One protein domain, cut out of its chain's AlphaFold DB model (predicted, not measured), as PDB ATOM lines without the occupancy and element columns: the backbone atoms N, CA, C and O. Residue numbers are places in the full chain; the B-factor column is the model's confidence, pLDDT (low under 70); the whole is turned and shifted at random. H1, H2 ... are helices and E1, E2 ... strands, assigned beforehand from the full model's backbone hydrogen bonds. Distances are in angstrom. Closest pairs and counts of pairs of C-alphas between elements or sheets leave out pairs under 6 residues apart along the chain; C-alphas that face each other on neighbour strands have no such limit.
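Overview. This is residues 5 to 82 of the 1055 residues of the protein "Tetratricopeptide repeat protein" of Candidatus Brocadiae bacterium (UniProt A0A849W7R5). A two-stranded hairpin, E1 and E2, sits at one end of a small cluster of four short helices, beside H4, and the turn at its far end, residues 71 to 76, sticks out. In the cluster H1 and H2 run opposite ways, and H3 and H4, also running opposite ways, cross them nearly at right angles, with H3 nearest the middle of the domain. The printed part has 78 residues with four named helices and two named strands, in the order H1, H2, H3, H4, E1, E2; the sheet E1 - E2 is antiparallel, and the class is mixed, helices and strands. The whole is compact, with a radius of gyration of the C-alphas of 12.6 A and spans of 37 by 29 by 22 A.

Along the chain. Strand E1 is residues 66 to 70, 13.4 A long, and E2 is residues 77 to 81, 13.9 A long, ending at C-alpha 81 at (40.983, -20.873, -41.271). H4 is residues 54 to 64, 15.3 A. H3 is residues 42 to 48, 9.9 A. H2, the longest helix, is residues 23 to 34, 16.4 A, with C-alpha 23 at (21.874, -38.354, -48.680). H1 is residues 11 to 17, 10.0 A, beginning at C-alpha 11 at (30.375, -30.689, -44.464).

Arrangement. E1 and E2 form a hairpin, antiparallel at 146 degrees; N 69 and O 78, 2.8 A, and N 67 and O 80, 2.9 A, are within hydrogen-bond range. The closest C-alphas of H4 and E1 are those of Leu 61 and Gln 67, 6.0 A apart. H4 and E2 are near each other, with 5 pairs of C-alphas within 10 A. H4 touches H1 about perpendicular, at 82 degrees, closest at the C-alphas of Leu 14 and Ile 60, 6.4 A. H3 and H4 are close but not clearly touching, closest at the C-alphas of Gly 43 and Ile 57, 6.6 A; they run opposite ways at a shallow tilt of 9 degrees. H3 touches H2 about perpendicular, at 81 degrees, closest at the C-alphas of Ser 29 and Ile 45, 6.0 A. H3 also touches H1, at 77 degrees, closest at the C-alphas of Phe 11 and Gly 43, 7.3 A. H1 and H2 form a helical hairpin and only just touch, with 3 pairs of C-alphas within 8 A, through residues 23 to 26 of H2 alone; the closest C-alphas are those of Gly 12 and Ile 26, 6.2 A. H2 is apart from H4. In H1, H2, H3 and H4 every O i to N i+4 pair is within hydrogen-bond range.

Size, cuts and confidence. The two C-alphas farthest apart are those of Leu 24 and Gln 73, 37.1 A. The printed part has no cut, and no link is long. Residues 34 to 39 and 71 to 76 stand free. The mean pLDDT of the printed part is 78.7; residues 5 to 9, 37 to 38, 75 to 76 and 82 are under 70.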
ATOM      1  N   SER A   5      22.404 -21.708 -37.973       56.06
ATOM      2  CA  SER A   5      23.391 -21.226 -38.956       56.06
ATOM      3  C   SER A   5      24.607 -22.153 -39.056       56.06
ATOM      4  O   SER A   5      25.062 -22.473 -40.152       56.06
ATOM      5  N   ASP A   6      25.125 -22.615 -37.920       57.91
ATOM      6  CA  ASP A   6      26.348 -23.421 -37.883       57.91
ATOM      7  C   ASP A   6      26.079 -24.869 -38.308       57.91
ATOM      8  O   ASP A   6      26.889 -25.460 -39.021       57.91
ATOM      9  N   LYS A   7      24.904 -25.423 -37.962       58.12
ATOM     10  CA  LYS A   7      24.455 -26.727 -38.480       58.12
ATOM     11  C   LYS A   7      24.368 -26.733 -40.011       58.12
ATOM     12  O   LYS A   7      24.749 -27.722 -40.627       58.12
ATOM     13  N   LEU A   8      23.935 -25.634 -40.632       59.19
ATOM     14  CA  LEU A   8      23.883 -25.512 -42.096       59.19
ATOM     15  C   LEU A   8      25.273 -25.478 -42.763       59.19
ATOM     16  O   LEU A   8      25.363 -25.736 -43.958       59.19
ATOM     17  N   ARG A   9      26.357 -25.227 -42.011       67.50
ATOM     18  CA  ARG A   9      27.747 -25.285 -42.506       67.50
ATOM     19  C   ARG A   9      28.432 -26.641 -42.298       67.50
ATOM     20  O   ARG A   9      29.633 -26.756 -42.535       67.50
ATOM     21  N   LEU A  10      27.722 -27.674 -41.839       81.56
ATOM     22  CA  LEU A  10      28.306 -29.010 -41.682       81.56
ATOM     23  C   LEU A  10      28.631 -29.621 -43.055       81.56
ATOM     24  O   LEU A  10      27.807 -29.580 -43.967       81.56
ATOM     25  N   PHE A  11      29.815 -30.231 -43.183       83.88
ATOM     26  CA  PHE A  11      30.375 -30.689 -44.464       83.88
ATOM     27  C   PHE A  11      29.397 -31.562 -45.272       83.88
ATOM     28  O   PHE A  11      29.193 -31.336 -46.461       83.88
ATOM     29  N   GLY A  12      28.739 -32.528 -44.618       83.50
ATOM     30  CA  GLY A  12      27.756 -33.402 -45.266       83.50
ATOM     31  C   GLY A  12      26.496 -32.671 -45.753       83.50
ATOM     32  O   GLY A  12      25.939 -33.042 -46.781       83.50
ATOM     33  N   ILE A  13      26.067 -31.605 -45.070       83.88
ATOM     34  CA  ILE A  13      24.904 -30.804 -45.485       83.88
ATOM     35  C   ILE A  13      25.261 -29.942 -46.701       83.88
ATOM     36  O   ILE A  13      24.490 -29.914 -47.656       83.88
ATOM     37  N   LEU A  14      26.452 -29.336 -46.725       84.25
ATOM     38  CA  LEU A  14      26.950 -28.597 -47.894       84.25
ATOM     39  C   LEU A  14      27.173 -29.522 -49.106       84.25
ATOM     40  O   LEU A  14      26.767 -29.188 -50.219       84.25
ATOM     41  N   ALA A  15      27.737 -30.719 -48.896       84.75
ATOM     42  CA  ALA A  15      27.899 -31.731 -49.943       84.75
ATOM     43  C   ALA A  15      26.553 -32.177 -50.552       84.75
ATOM     44  O   ALA A  15      26.471 -32.390 -51.762       84.75
ATOM     45  N   PHE A  16      25.498 -32.270 -49.733       87.50
ATOM     46  CA  PHE A  16      24.140 -32.557 -50.200       87.50
ATOM     47  C   PHE A  16      23.509 -31.366 -50.936       87.50
ATOM     48  O   PHE A  16      22.987 -31.534 -52.036       87.50
ATOM     49  N   GLN A  17      23.598 -30.154 -50.377       83.44
ATOM     50  CA  GLN A  17      23.021 -28.938 -50.969       83.44
ATOM     51  C   GLN A  17      23.639 -28.579 -52.328       83.44
ATOM     52  O   GLN A  17      22.933 -28.077 -53.198       83.44
ATOM     53  N   LYS A  18      24.928 -28.874 -52.540       82.50
ATOM     54  CA  LYS A  18      25.600 -28.715 -53.843       82.50
ATOM     55  C   LYS A  18      25.363 -29.871 -54.823       82.50
ATOM     56  O   LYS A  18      25.872 -29.825 -55.938       82.50
ATOM     57  N   GLY A  19      24.650 -30.923 -54.416       84.19
ATOM     58  CA  GLY A  19      24.473 -32.135 -55.221       84.19
ATOM     59  C   GLY A  19      25.763 -32.933 -55.446       84.19
ATOM     60  O   GLY A  19      25.803 -33.772 -56.341       84.19
ATOM     61  N   PHE A  20      26.819 -32.687 -54.661       89.19
ATOM     62  CA  PHE A  20      28.092 -33.403 -54.779       89.19
ATOM     63  C   PHE A  20      28.000 -34.823 -54.208       89.19
ATOM     64  O   PHE A  20      28.612 -35.731 -54.753       89.19
ATOM     65  N   ALA A  21      27.214 -35.031 -53.147       87.06
ATOM     66  CA  ALA A  21      26.928 -36.355 -52.601       87.06
ATOM     67  C   ALA A  21      25.444 -36.495 -52.243       87.06
ATOM     68  O   ALA A  21      24.838 -35.594 -51.660       87.06
ATOM     69  N   THR A  22      24.845 -37.644 -52.555       89.00
ATOM     70  CA  THR A  22      23.464 -37.945 -52.154       89.00
ATOM     71  C   THR A  22      23.364 -38.228 -50.654       89.00
ATOM     72  O   THR A  22      24.321 -38.671 -50.014       89.00
ATOM     73  N   ARG A  23      22.163 -38.047 -50.089       82.88
ATOM     74  CA  ARG A  23      21.874 -38.354 -48.680       82.88
ATOM     75  C   ARG A  23      22.292 -39.780 -48.285       82.88
ATOM     76  O   ARG A  23      22.875 -39.955 -47.222       82.88
ATOM     77  N   LEU A  24      22.061 -40.773 -49.150       84.75
ATOM     78  CA  LEU A  24      22.472 -42.164 -48.913       84.75
ATOM     79  C   LEU A  24      23.996 -42.319 -48.825       84.75
ATOM     80  O   LEU A  24      24.481 -42.930 -47.878       84.75
ATOM     81  N   GLN A  25      24.753 -41.721 -49.751       85.62
ATOM     82  CA  GLN A  25      26.223 -41.758 -49.724       85.62
ATOM     83  C   GLN A  25      26.786 -41.115 -48.447       85.62
ATOM     84  O   GLN A  25      27.715 -41.646 -47.844       85.62
ATOM     85  N   ILE A  26      26.187 -40.011 -47.992       87.06
ATOM     86  CA  ILE A  26      26.567 -39.342 -46.740       87.06
ATOM     87  C   ILE A  26      26.236 -40.222 -45.524       87.06
ATOM     88  O   ILE A  26      27.084 -40.398 -44.651       87.06
ATOM     89  N   GLU A  27      25.045 -40.826 -45.471       87.19
ATOM     90  CA  GLU A  27      24.652 -41.741 -44.390       87.19
ATOM     91  C   GLU A  27      25.500 -43.030 -44.356       87.19
ATOM     92  O   GLU A  27      25.771 -43.551 -43.274       87.19
ATOM     93  N   GLU A  28      25.962 -43.539 -45.503       86.50
ATOM     94  CA  GLU A  28      26.943 -44.631 -45.577       86.50
ATOM     95  C   GLU A  28      28.324 -44.202 -45.066       86.50
ATOM     96  O   GLU A  28      28.899 -44.880 -44.210       86.50
ATOM     97  N   SER A  29      28.845 -43.058 -45.521       86.81
ATOM     98  CA  SER A  29      30.137 -42.535 -45.062       86.81
ATOM     99  C   SER A  29      30.149 -42.209 -43.564       86.81
ATOM    100  O   SER A  29      31.161 -42.447 -42.908       86.81
ATOM    101  N   LEU A  30      29.027 -41.772 -42.987       85.75
ATOM    102  CA  LEU A  30      28.876 -41.577 -41.538       85.75
ATOM    103  C   LEU A  30      28.850 -42.899 -40.753       85.75
ATOM    104  O   LEU A  30      29.442 -42.981 -39.676       85.75
ATOM    105  N   LYS A  31      28.222 -43.956 -41.287       86.81
ATOM    106  CA  LYS A  31      28.278 -45.307 -40.687       86.81
ATOM    107  C   LYS A  31      29.707 -45.860 -40.693       86.81
ATOM    108  O   LYS A  31      30.109 -46.496 -39.725       86.81
ATOM    109  N   ILE A  32      30.482 -45.580 -41.743       83.31
ATOM    110  CA  ILE A  32      31.911 -45.923 -41.812       83.31
ATOM    111  C   ILE A  32      32.697 -45.124 -40.765       83.31
ATOM    112  O   ILE A  32      33.392 -45.728 -39.953       83.31
ATOM    113  N   GLN A  33      32.515 -43.800 -40.712       84.75
ATOM    114  CA  GLN A  33      33.197 -42.911 -39.760       84.75
ATOM    115  C   GLN A  33      32.955 -43.302 -38.293       84.75
ATOM    116  O   GLN A  33      33.851 -43.192 -37.458       84.75
ATOM    117  N   LYS A  34      31.743 -43.773 -37.969       81.88
ATOM    118  CA  LYS A  34      31.372 -44.233 -36.622       81.88
ATOM    119  C   LYS A  34      32.027 -45.567 -36.227       81.88
ATOM    120  O   LYS A  34      32.155 -45.834 -35.036       81.88
ATOM    121  N   ASN A  35      32.437 -46.375 -37.205       76.56
ATOM    122  CA  ASN A  35      32.934 -47.739 -37.011       76.56
ATOM    123  C   ASN A  35      34.464 -47.870 -37.175       76.56
ATOM    124  O   ASN A  35      34.977 -48.987 -37.168       76.56
ATOM    125  N   GLN A  36      35.195 -46.762 -37.341       80.19
ATOM    126  CA  GLN A  36      36.662 -46.736 -37.377       80.19
ATOM    127  C   GLN A  36      37.237 -46.341 -36.007       80.19
ATOM    128  O   GLN A  36      36.728 -45.427 -35.358       80.19
ATOM    129  N   GLU A  37      38.319 -47.003 -35.586       60.88
ATOM    130  CA  GLU A  37      39.041 -46.672 -34.345       60.88
ATOM    131  C   GLU A  37      39.763 -45.316 -34.466       60.88
ATOM    132  O   GLU A  37      39.666 -44.470 -33.575       60.88
ATOM    133  N   GLU A  38      40.394 -45.057 -35.616       65.56
ATOM    134  CA  GLU A  38      40.864 -43.729 -36.017       65.56
ATOM    135  C   GLU A  38      39.773 -43.001 -36.818       65.56
ATOM    136  O   GLU A  38      39.411 -43.407 -37.926       65.56
ATOM    137  N   LYS A  39      39.244 -41.900 -36.273       70.44
ATOM    138  CA  LYS A  39      38.160 -41.128 -36.900       70.44
ATOM    139  C   LYS A  39      38.666 -40.305 -38.086       70.44
ATOM    140  O   LYS A  39      39.070 -39.156 -37.927       70.44
ATOM    141  N   GLN A  40      38.598 -40.879 -39.284       75.12
ATOM    142  CA  GLN A  40      38.858 -40.155 -40.532       75.12
ATOM    143  C   GLN A  40      37.798 -39.063 -40.764       75.12
ATOM    144  O   GLN A  40      36.631 -39.220 -40.399       75.12
ATOM    145  N   TYR A  41      38.181 -37.946 -41.387       82.31
ATOM    146  CA  TYR A  41      37.246 -36.868 -41.727       82.31
ATOM    147  C   TYR A  41      36.225 -37.317 -42.783       82.31
ATOM    148  O   TYR A  41      36.560 -38.054 -43.712       82.31
ATOM    149  N   LEU A  42      34.980 -36.833 -42.687       83.19
ATOM    150  CA  LEU A  42      33.891 -37.257 -43.578       83.19
ATOM    151  C   LEU A  42      34.217 -37.000 -45.060       83.19
ATOM    152  O   LEU A  42      33.957 -37.860 -45.898       83.19
ATOM    153  N   GLY A  43      34.846 -35.860 -45.374       81.75
ATOM    154  CA  GLY A  43      35.321 -35.541 -46.725       81.75
ATOM    155  C   GLY A  43      36.332 -36.560 -47.262       81.75
ATOM    156  O   GLY A  43      36.207 -36.992 -48.404       81.75
ATOM    157  N   GLN A  44      37.258 -37.038 -46.423       80.56
ATOM    158  CA  GLN A  44      38.224 -38.075 -46.797       80.56
ATOM    159  C   GLN A  44      37.540 -39.424 -47.060       80.56
ATOM    160  O   GLN A  44      37.916 -40.134 -47.988       80.56
ATOM    161  N   ILE A  45      36.512 -39.781 -46.285       84.25
ATOM    162  CA  ILE A  45      35.748 -41.023 -46.495       84.25
ATOM    163  C   ILE A  45      34.935 -40.943 -47.797       84.25
ATOM    164  O   ILE A  45      34.899 -41.914 -48.554       84.25
ATOM    165  N   LEU A  46      34.324 -39.788 -48.090       85.88
ATOM    166  CA  LEU A  46      33.620 -39.524 -49.352       85.88
ATOM    167  C   LEU A  46      34.585 -39.563 -50.560       85.88
ATOM    168  O   LEU A  46      34.239 -40.149 -51.588       85.88
ATOM    169  N   LEU A  47      35.804 -39.021 -50.426       85.88
ATOM    170  CA  LEU A  47      36.870 -39.078 -51.442       85.88
ATOM    171  C   LEU A  47      37.358 -40.508 -51.691       85.88
ATOM    172  O   LEU A  47      37.385 -40.970 -52.828       85.88
ATOM    173  N   ASN A  48      37.698 -41.233 -50.622       82.75
ATOM    174  CA  ASN A  48      38.193 -42.611 -50.681       82.75
ATOM    175  C   ASN A  48      37.143 -43.583 -51.258       82.75
ATOM    176  O   ASN A  48      37.491 -44.664 -51.727       82.75
ATOM    177  N   ARG A  49      35.856 -43.206 -51.226       87.25
ATOM    178  CA  ARG A  49      34.742 -43.917 -51.875       87.25
ATOM    179  C   ARG A  49      34.447 -43.459 -53.307       87.25
ATOM    180  O   ARG A  49      33.597 -44.062 -53.954       87.25
ATOM    181  N   GLY A  50      35.122 -42.421 -53.801       85.75
ATOM    182  CA  GLY A  50      34.863 -41.825 -55.114       85.75
ATOM    183  C   GLY A  50      33.505 -41.122 -55.216       85.75
ATOM    184  O   GLY A  50      33.009 -40.930 -56.322       85.75
ATOM    185  N   TYR A  51      32.882 -40.766 -54.086       87.12
ATOM    186  CA  TYR A  51      31.595 -40.065 -54.068       87.12
ATOM    187  C   TYR A  51      31.749 -38.557 -54.309       87.12
ATOM    188  O   TYR A  51      30.819 -37.946 -54.818       87.12
ATOM    189  N   ILE A  52      32.909 -37.974 -53.981       87.31
ATOM    190  CA  ILE A  52      33.287 -36.587 -54.310       87.31
ATOM    191  C   ILE A  52      34.742 -36.529 -54.794       87.31
ATOM    192  O   ILE A  52      35.528 -37.432 -54.510       87.31
ATOM    193  N   THR A  53      35.113 -35.460 -55.497       87.12
ATOM    194  CA  THR A  53      36.488 -35.183 -55.952       87.12
ATOM    195  C   THR A  53      37.212 -34.179 -55.046       87.12
ATOM    196  O   THR A  53      36.577 -33.430 -54.304       87.12
ATOM    197  N   GLN A  54      38.546 -34.099 -55.144       81.00
ATOM    198  CA  GLN A  54      39.347 -33.128 -54.377       81.00
ATOM    199  C   GLN A  54      38.914 -31.673 -54.633       81.00
ATOM    200  O   GLN A  54      38.820 -30.878 -53.700       81.00
ATOM    201  N   GLY A  55      38.568 -31.330 -55.881       76.62
ATOM    202  CA  GLY A  55      38.050 -30.002 -56.226       76.62
ATOM    203  C   GLY A  55      36.730 -29.685 -55.515       76.62
ATOM    204  O   GLY A  55      36.577 -28.605 -54.954       76.62
ATOM    205  N   GLN A  56      35.812 -30.655 -55.442       84.31
ATOM    206  CA  GLN A  56      34.543 -30.511 -54.718       84.31
ATOM    207  C   GLN A  56      34.741 -30.354 -53.201       84.31
ATOM    208  O   GLN A  56      34.018 -29.580 -52.571       84.31
ATOM    209  N   ILE A  57      35.738 -31.031 -52.616       82.12
ATOM    210  CA  ILE A  57      36.142 -30.825 -51.213       82.12
ATOM    211  C   ILE A  57      36.617 -29.388 -51.012       82.12
ATOM    212  O   ILE A  57      36.132 -28.711 -50.107       82.12
ATOM    213  N   HIS A  58      37.496 -28.893 -51.885       78.94
ATOM    214  CA  HIS A  58      38.001 -27.523 -51.824       78.94
ATOM    215  C   HIS A  58      36.873 -26.478 -51.939       78.94
ATOM    216  O   HIS A  58      36.876 -25.494 -51.199       78.94
ATOM    217  N   THR A  59      35.854 -26.710 -52.780       80.75
ATOM    218  CA  THR A  59      34.652 -25.854 -52.846       80.75
ATOM    219  C   THR A  59      33.857 -25.846 -51.533       80.75
ATOM    220  O   THR A  59      33.397 -24.785 -51.114       80.75
ATOM    221  N   ILE A  60      33.693 -26.997 -50.865       83.50
ATOM    222  CA  ILE A  60      32.988 -27.070 -49.570       83.50
ATOM    223  C   ILE A  60      33.809 -26.379 -48.469       83.50
ATOM    224  O   ILE A  60      33.263 -25.563 -47.725       83.50
ATOM    225  N   LEU A  61      35.116 -26.650 -48.387       81.06
ATOM    226  CA  LEU A  61      36.008 -26.037 -47.396       81.06
ATOM    227  C   LEU A  61      36.038 -24.504 -47.543       81.06
ATOM    228  O   LEU A  61      35.888 -23.803 -46.541       81.06
ATOM    229  N   LYS A  62      36.100 -23.977 -48.777       76.19
ATOM    230  CA  LYS A  62      35.988 -22.531 -49.063       76.19
ATOM    231  C   LYS A  62      34.725 -21.908 -48.444       76.19
ATOM    232  O   LYS A  62      34.820 -20.855 -47.814       76.19
ATOM    233  N   GLU A  63      33.562 -22.559 -48.532       77.19
ATOM    234  CA  GLU A  63      32.319 -22.067 -47.903       77.19
ATOM    235  C   GLU A  63      32.295 -22.208 -46.374       77.19
ATOM    236  O   GLU A  63      31.720 -21.364 -45.679       77.19
ATOM    237  N   GLN A  64      32.979 -23.215 -45.830       77.38
ATOM    238  CA  GLN A  64      33.244 -23.328 -44.392       77.38
ATOM    239  C   GLN A  64      34.291 -22.314 -43.890       77.38
ATOM    240  O   GLN A  64      34.490 -22.199 -42.681       77.38
ATOM    241  N   LYS A  65      34.918 -21.542 -44.794       76.88
ATOM    242  CA  LYS A  65      36.064 -20.646 -44.549       76.88
ATOM    243  C   LYS A  65      37.316 -21.378 -44.051       76.88
ATOM    244  O   LYS A  65      38.083 -20.836 -43.257       76.88
ATOM    245  N   LEU A  66      37.525 -22.593 -44.548       75.56
ATOM    246  CA  LEU A  66      38.687 -23.432 -44.285       75.56
ATOM    247  C   LEU A  66      39.506 -23.648 -45.565       75.56
ATOM    248  O   LEU A  66      38.971 -23.632 -46.674       75.56
ATOM    249  N   GLN A  67      40.802 -23.892 -45.401       73.50
ATOM    250  CA  GLN A  67      41.715 -24.319 -46.459       73.50
ATOM    251  C   GLN A  67      42.482 -25.570 -46.014       73.50
ATOM    252  O   GLN A  67      42.770 -25.753 -44.831       73.50
ATOM    253  N   GLU A  68      42.785 -26.437 -46.976       74.56
ATOM    254  CA  GLU A  68      43.584 -27.649 -46.800       74.56
ATOM    255  C   GLU A  68      45.083 -27.304 -46.779       74.56
ATOM    256  O   GLU A  68      45.554 -26.507 -47.594       74.56
ATOM    257  N   CYS A  69      45.845 -27.898 -45.859       70.81
ATOM    258  CA  CYS A  69      47.295 -27.733 -45.759       70.81
ATOM    259  C   CYS A  69      47.990 -29.082 -45.554       70.81
ATOM    260  O   CYS A  69      47.542 -29.899 -44.751       70.81
ATOM    261  N   ILE A  70      49.115 -29.299 -46.239       74.38
ATOM    262  CA  ILE A  70      49.923 -30.522 -46.134       74.38
ATOM    263  C   ILE A  70      51.213 -30.194 -45.379       74.38
ATOM    264  O   ILE A  70      51.967 -29.306 -45.774       74.38
ATOM    265  N   CYS A  71      51.495 -30.903 -44.284       73.00
ATOM    266  CA  CYS A  71      52.711 -30.665 -43.512       73.00
ATOM    267  C   CYS A  71      53.948 -31.282 -44.181       73.00
ATOM    268  O   CYS A  71      54.079 -32.500 -44.253       73.00
ATOM    269  N   GLU A  72      54.919 -30.450 -44.561       71.00
ATOM    270  CA  GLU A  72      56.187 -30.886 -45.172       71.00
ATOM    271  C   GLU A  72      57.013 -31.858 -44.306       71.00
ATOM    272  O   GLU A  72      57.762 -32.665 -44.850       71.00
ATOM    273  N   GLN A  73      56.891 -31.816 -42.969       72.88
ATOM    274  CA  GLN A  73      57.676 -32.690 -42.086       72.88
ATOM    275  C   GLN A  73      57.085 -34.106 -41.939       72.88
ATOM    276  O   GLN A  73      57.846 -35.058 -41.770       72.88
ATOM    277  N   CYS A  74      55.757 -34.263 -41.949       70.69
ATOM    278  CA  CYS A  74      55.099 -35.550 -41.672       70.69
ATOM    279  C   CYS A  74      54.122 -36.032 -42.756       70.69
ATOM    280  O   CYS A  74      53.586 -37.129 -42.630       70.69
ATOM    281  N   GLY A  75      53.865 -35.241 -43.799       69.62
ATOM    282  CA  GLY A  75      52.892 -35.543 -44.854       69.62
ATOM    283  C   GLY A  75      51.423 -35.445 -44.426       69.62
ATOM    284  O   GLY A  75      50.544 -35.572 -45.274       69.62
ATOM    285  N   CYS A  76      51.129 -35.210 -43.142       66.56
ATOM    286  CA  CYS A  76      49.758 -35.127 -42.648       66.56
ATOM    287  C   CYS A  76      49.025 -33.906 -43.216       66.56
ATOM    288  O   CYS A  76      49.546 -32.786 -43.188       66.56
ATOM    289  N   ILE A  77      47.793 -34.137 -43.666       72.12
ATOM    290  CA  ILE A  77      46.873 -33.118 -44.173       72.12
ATOM    291  C   ILE A  77      46.003 -32.608 -43.016       72.12
ATOM    292  O   ILE A  77      45.548 -33.402 -42.190       72.12
ATOM    293  N   PHE A  78      45.782 -31.296 -42.930       73.56
ATOM    294  CA  PHE A  78      44.899 -30.675 -41.940       73.56
ATOM    295  C   PHE A  78      44.225 -29.406 -42.482       73.56
ATOM    296  O   PHE A  78      44.750 -28.741 -43.373       73.56
ATOM    297  N   ASN A  79      43.066 -29.064 -41.917       77.38
ATOM    298  CA  ASN A  79      42.305 -27.864 -42.274       77.38
ATOM    299  C   ASN A  79      42.675 -26.688 -41.352       77.38
ATOM    300  O   ASN A  79      42.872 -26.887 -40.152       77.38
ATOM    301  N   TYR A  80      42.714 -25.464 -41.884       74.56
ATOM    302  CA  TYR A  80      42.932 -24.228 -41.113       74.56
ATOM    303  C   TYR A  80      42.078 -23.054 -41.642       74.56
ATOM    304  O   TYR A  80      41.571 -23.139 -42.762       74.56
ATOM    305  N   PRO A  81      41.869 -21.967 -40.868       72.69
ATOM    306  CA  PRO A  81      40.983 -20.873 -41.271       72.69
ATOM    307  C   PRO A  81      41.553 -20.001 -42.400       72.69
ATOM    308  O   PRO A  81      42.646 -19.453 -42.282       72.69
ATOM    309  N   LEU A  82      40.740 -19.734 -43.428       64.31
ATOM    310  CA  LEU A  82      41.044 -18.801 -44.533       64.31
ATOM    311  C   LEU A  82      41.241 -17.335 -44.088       64.31
ATOM    312  O   LEU A  82      41.601 -16.484 -44.896       64.31
TER     313      LEU A  82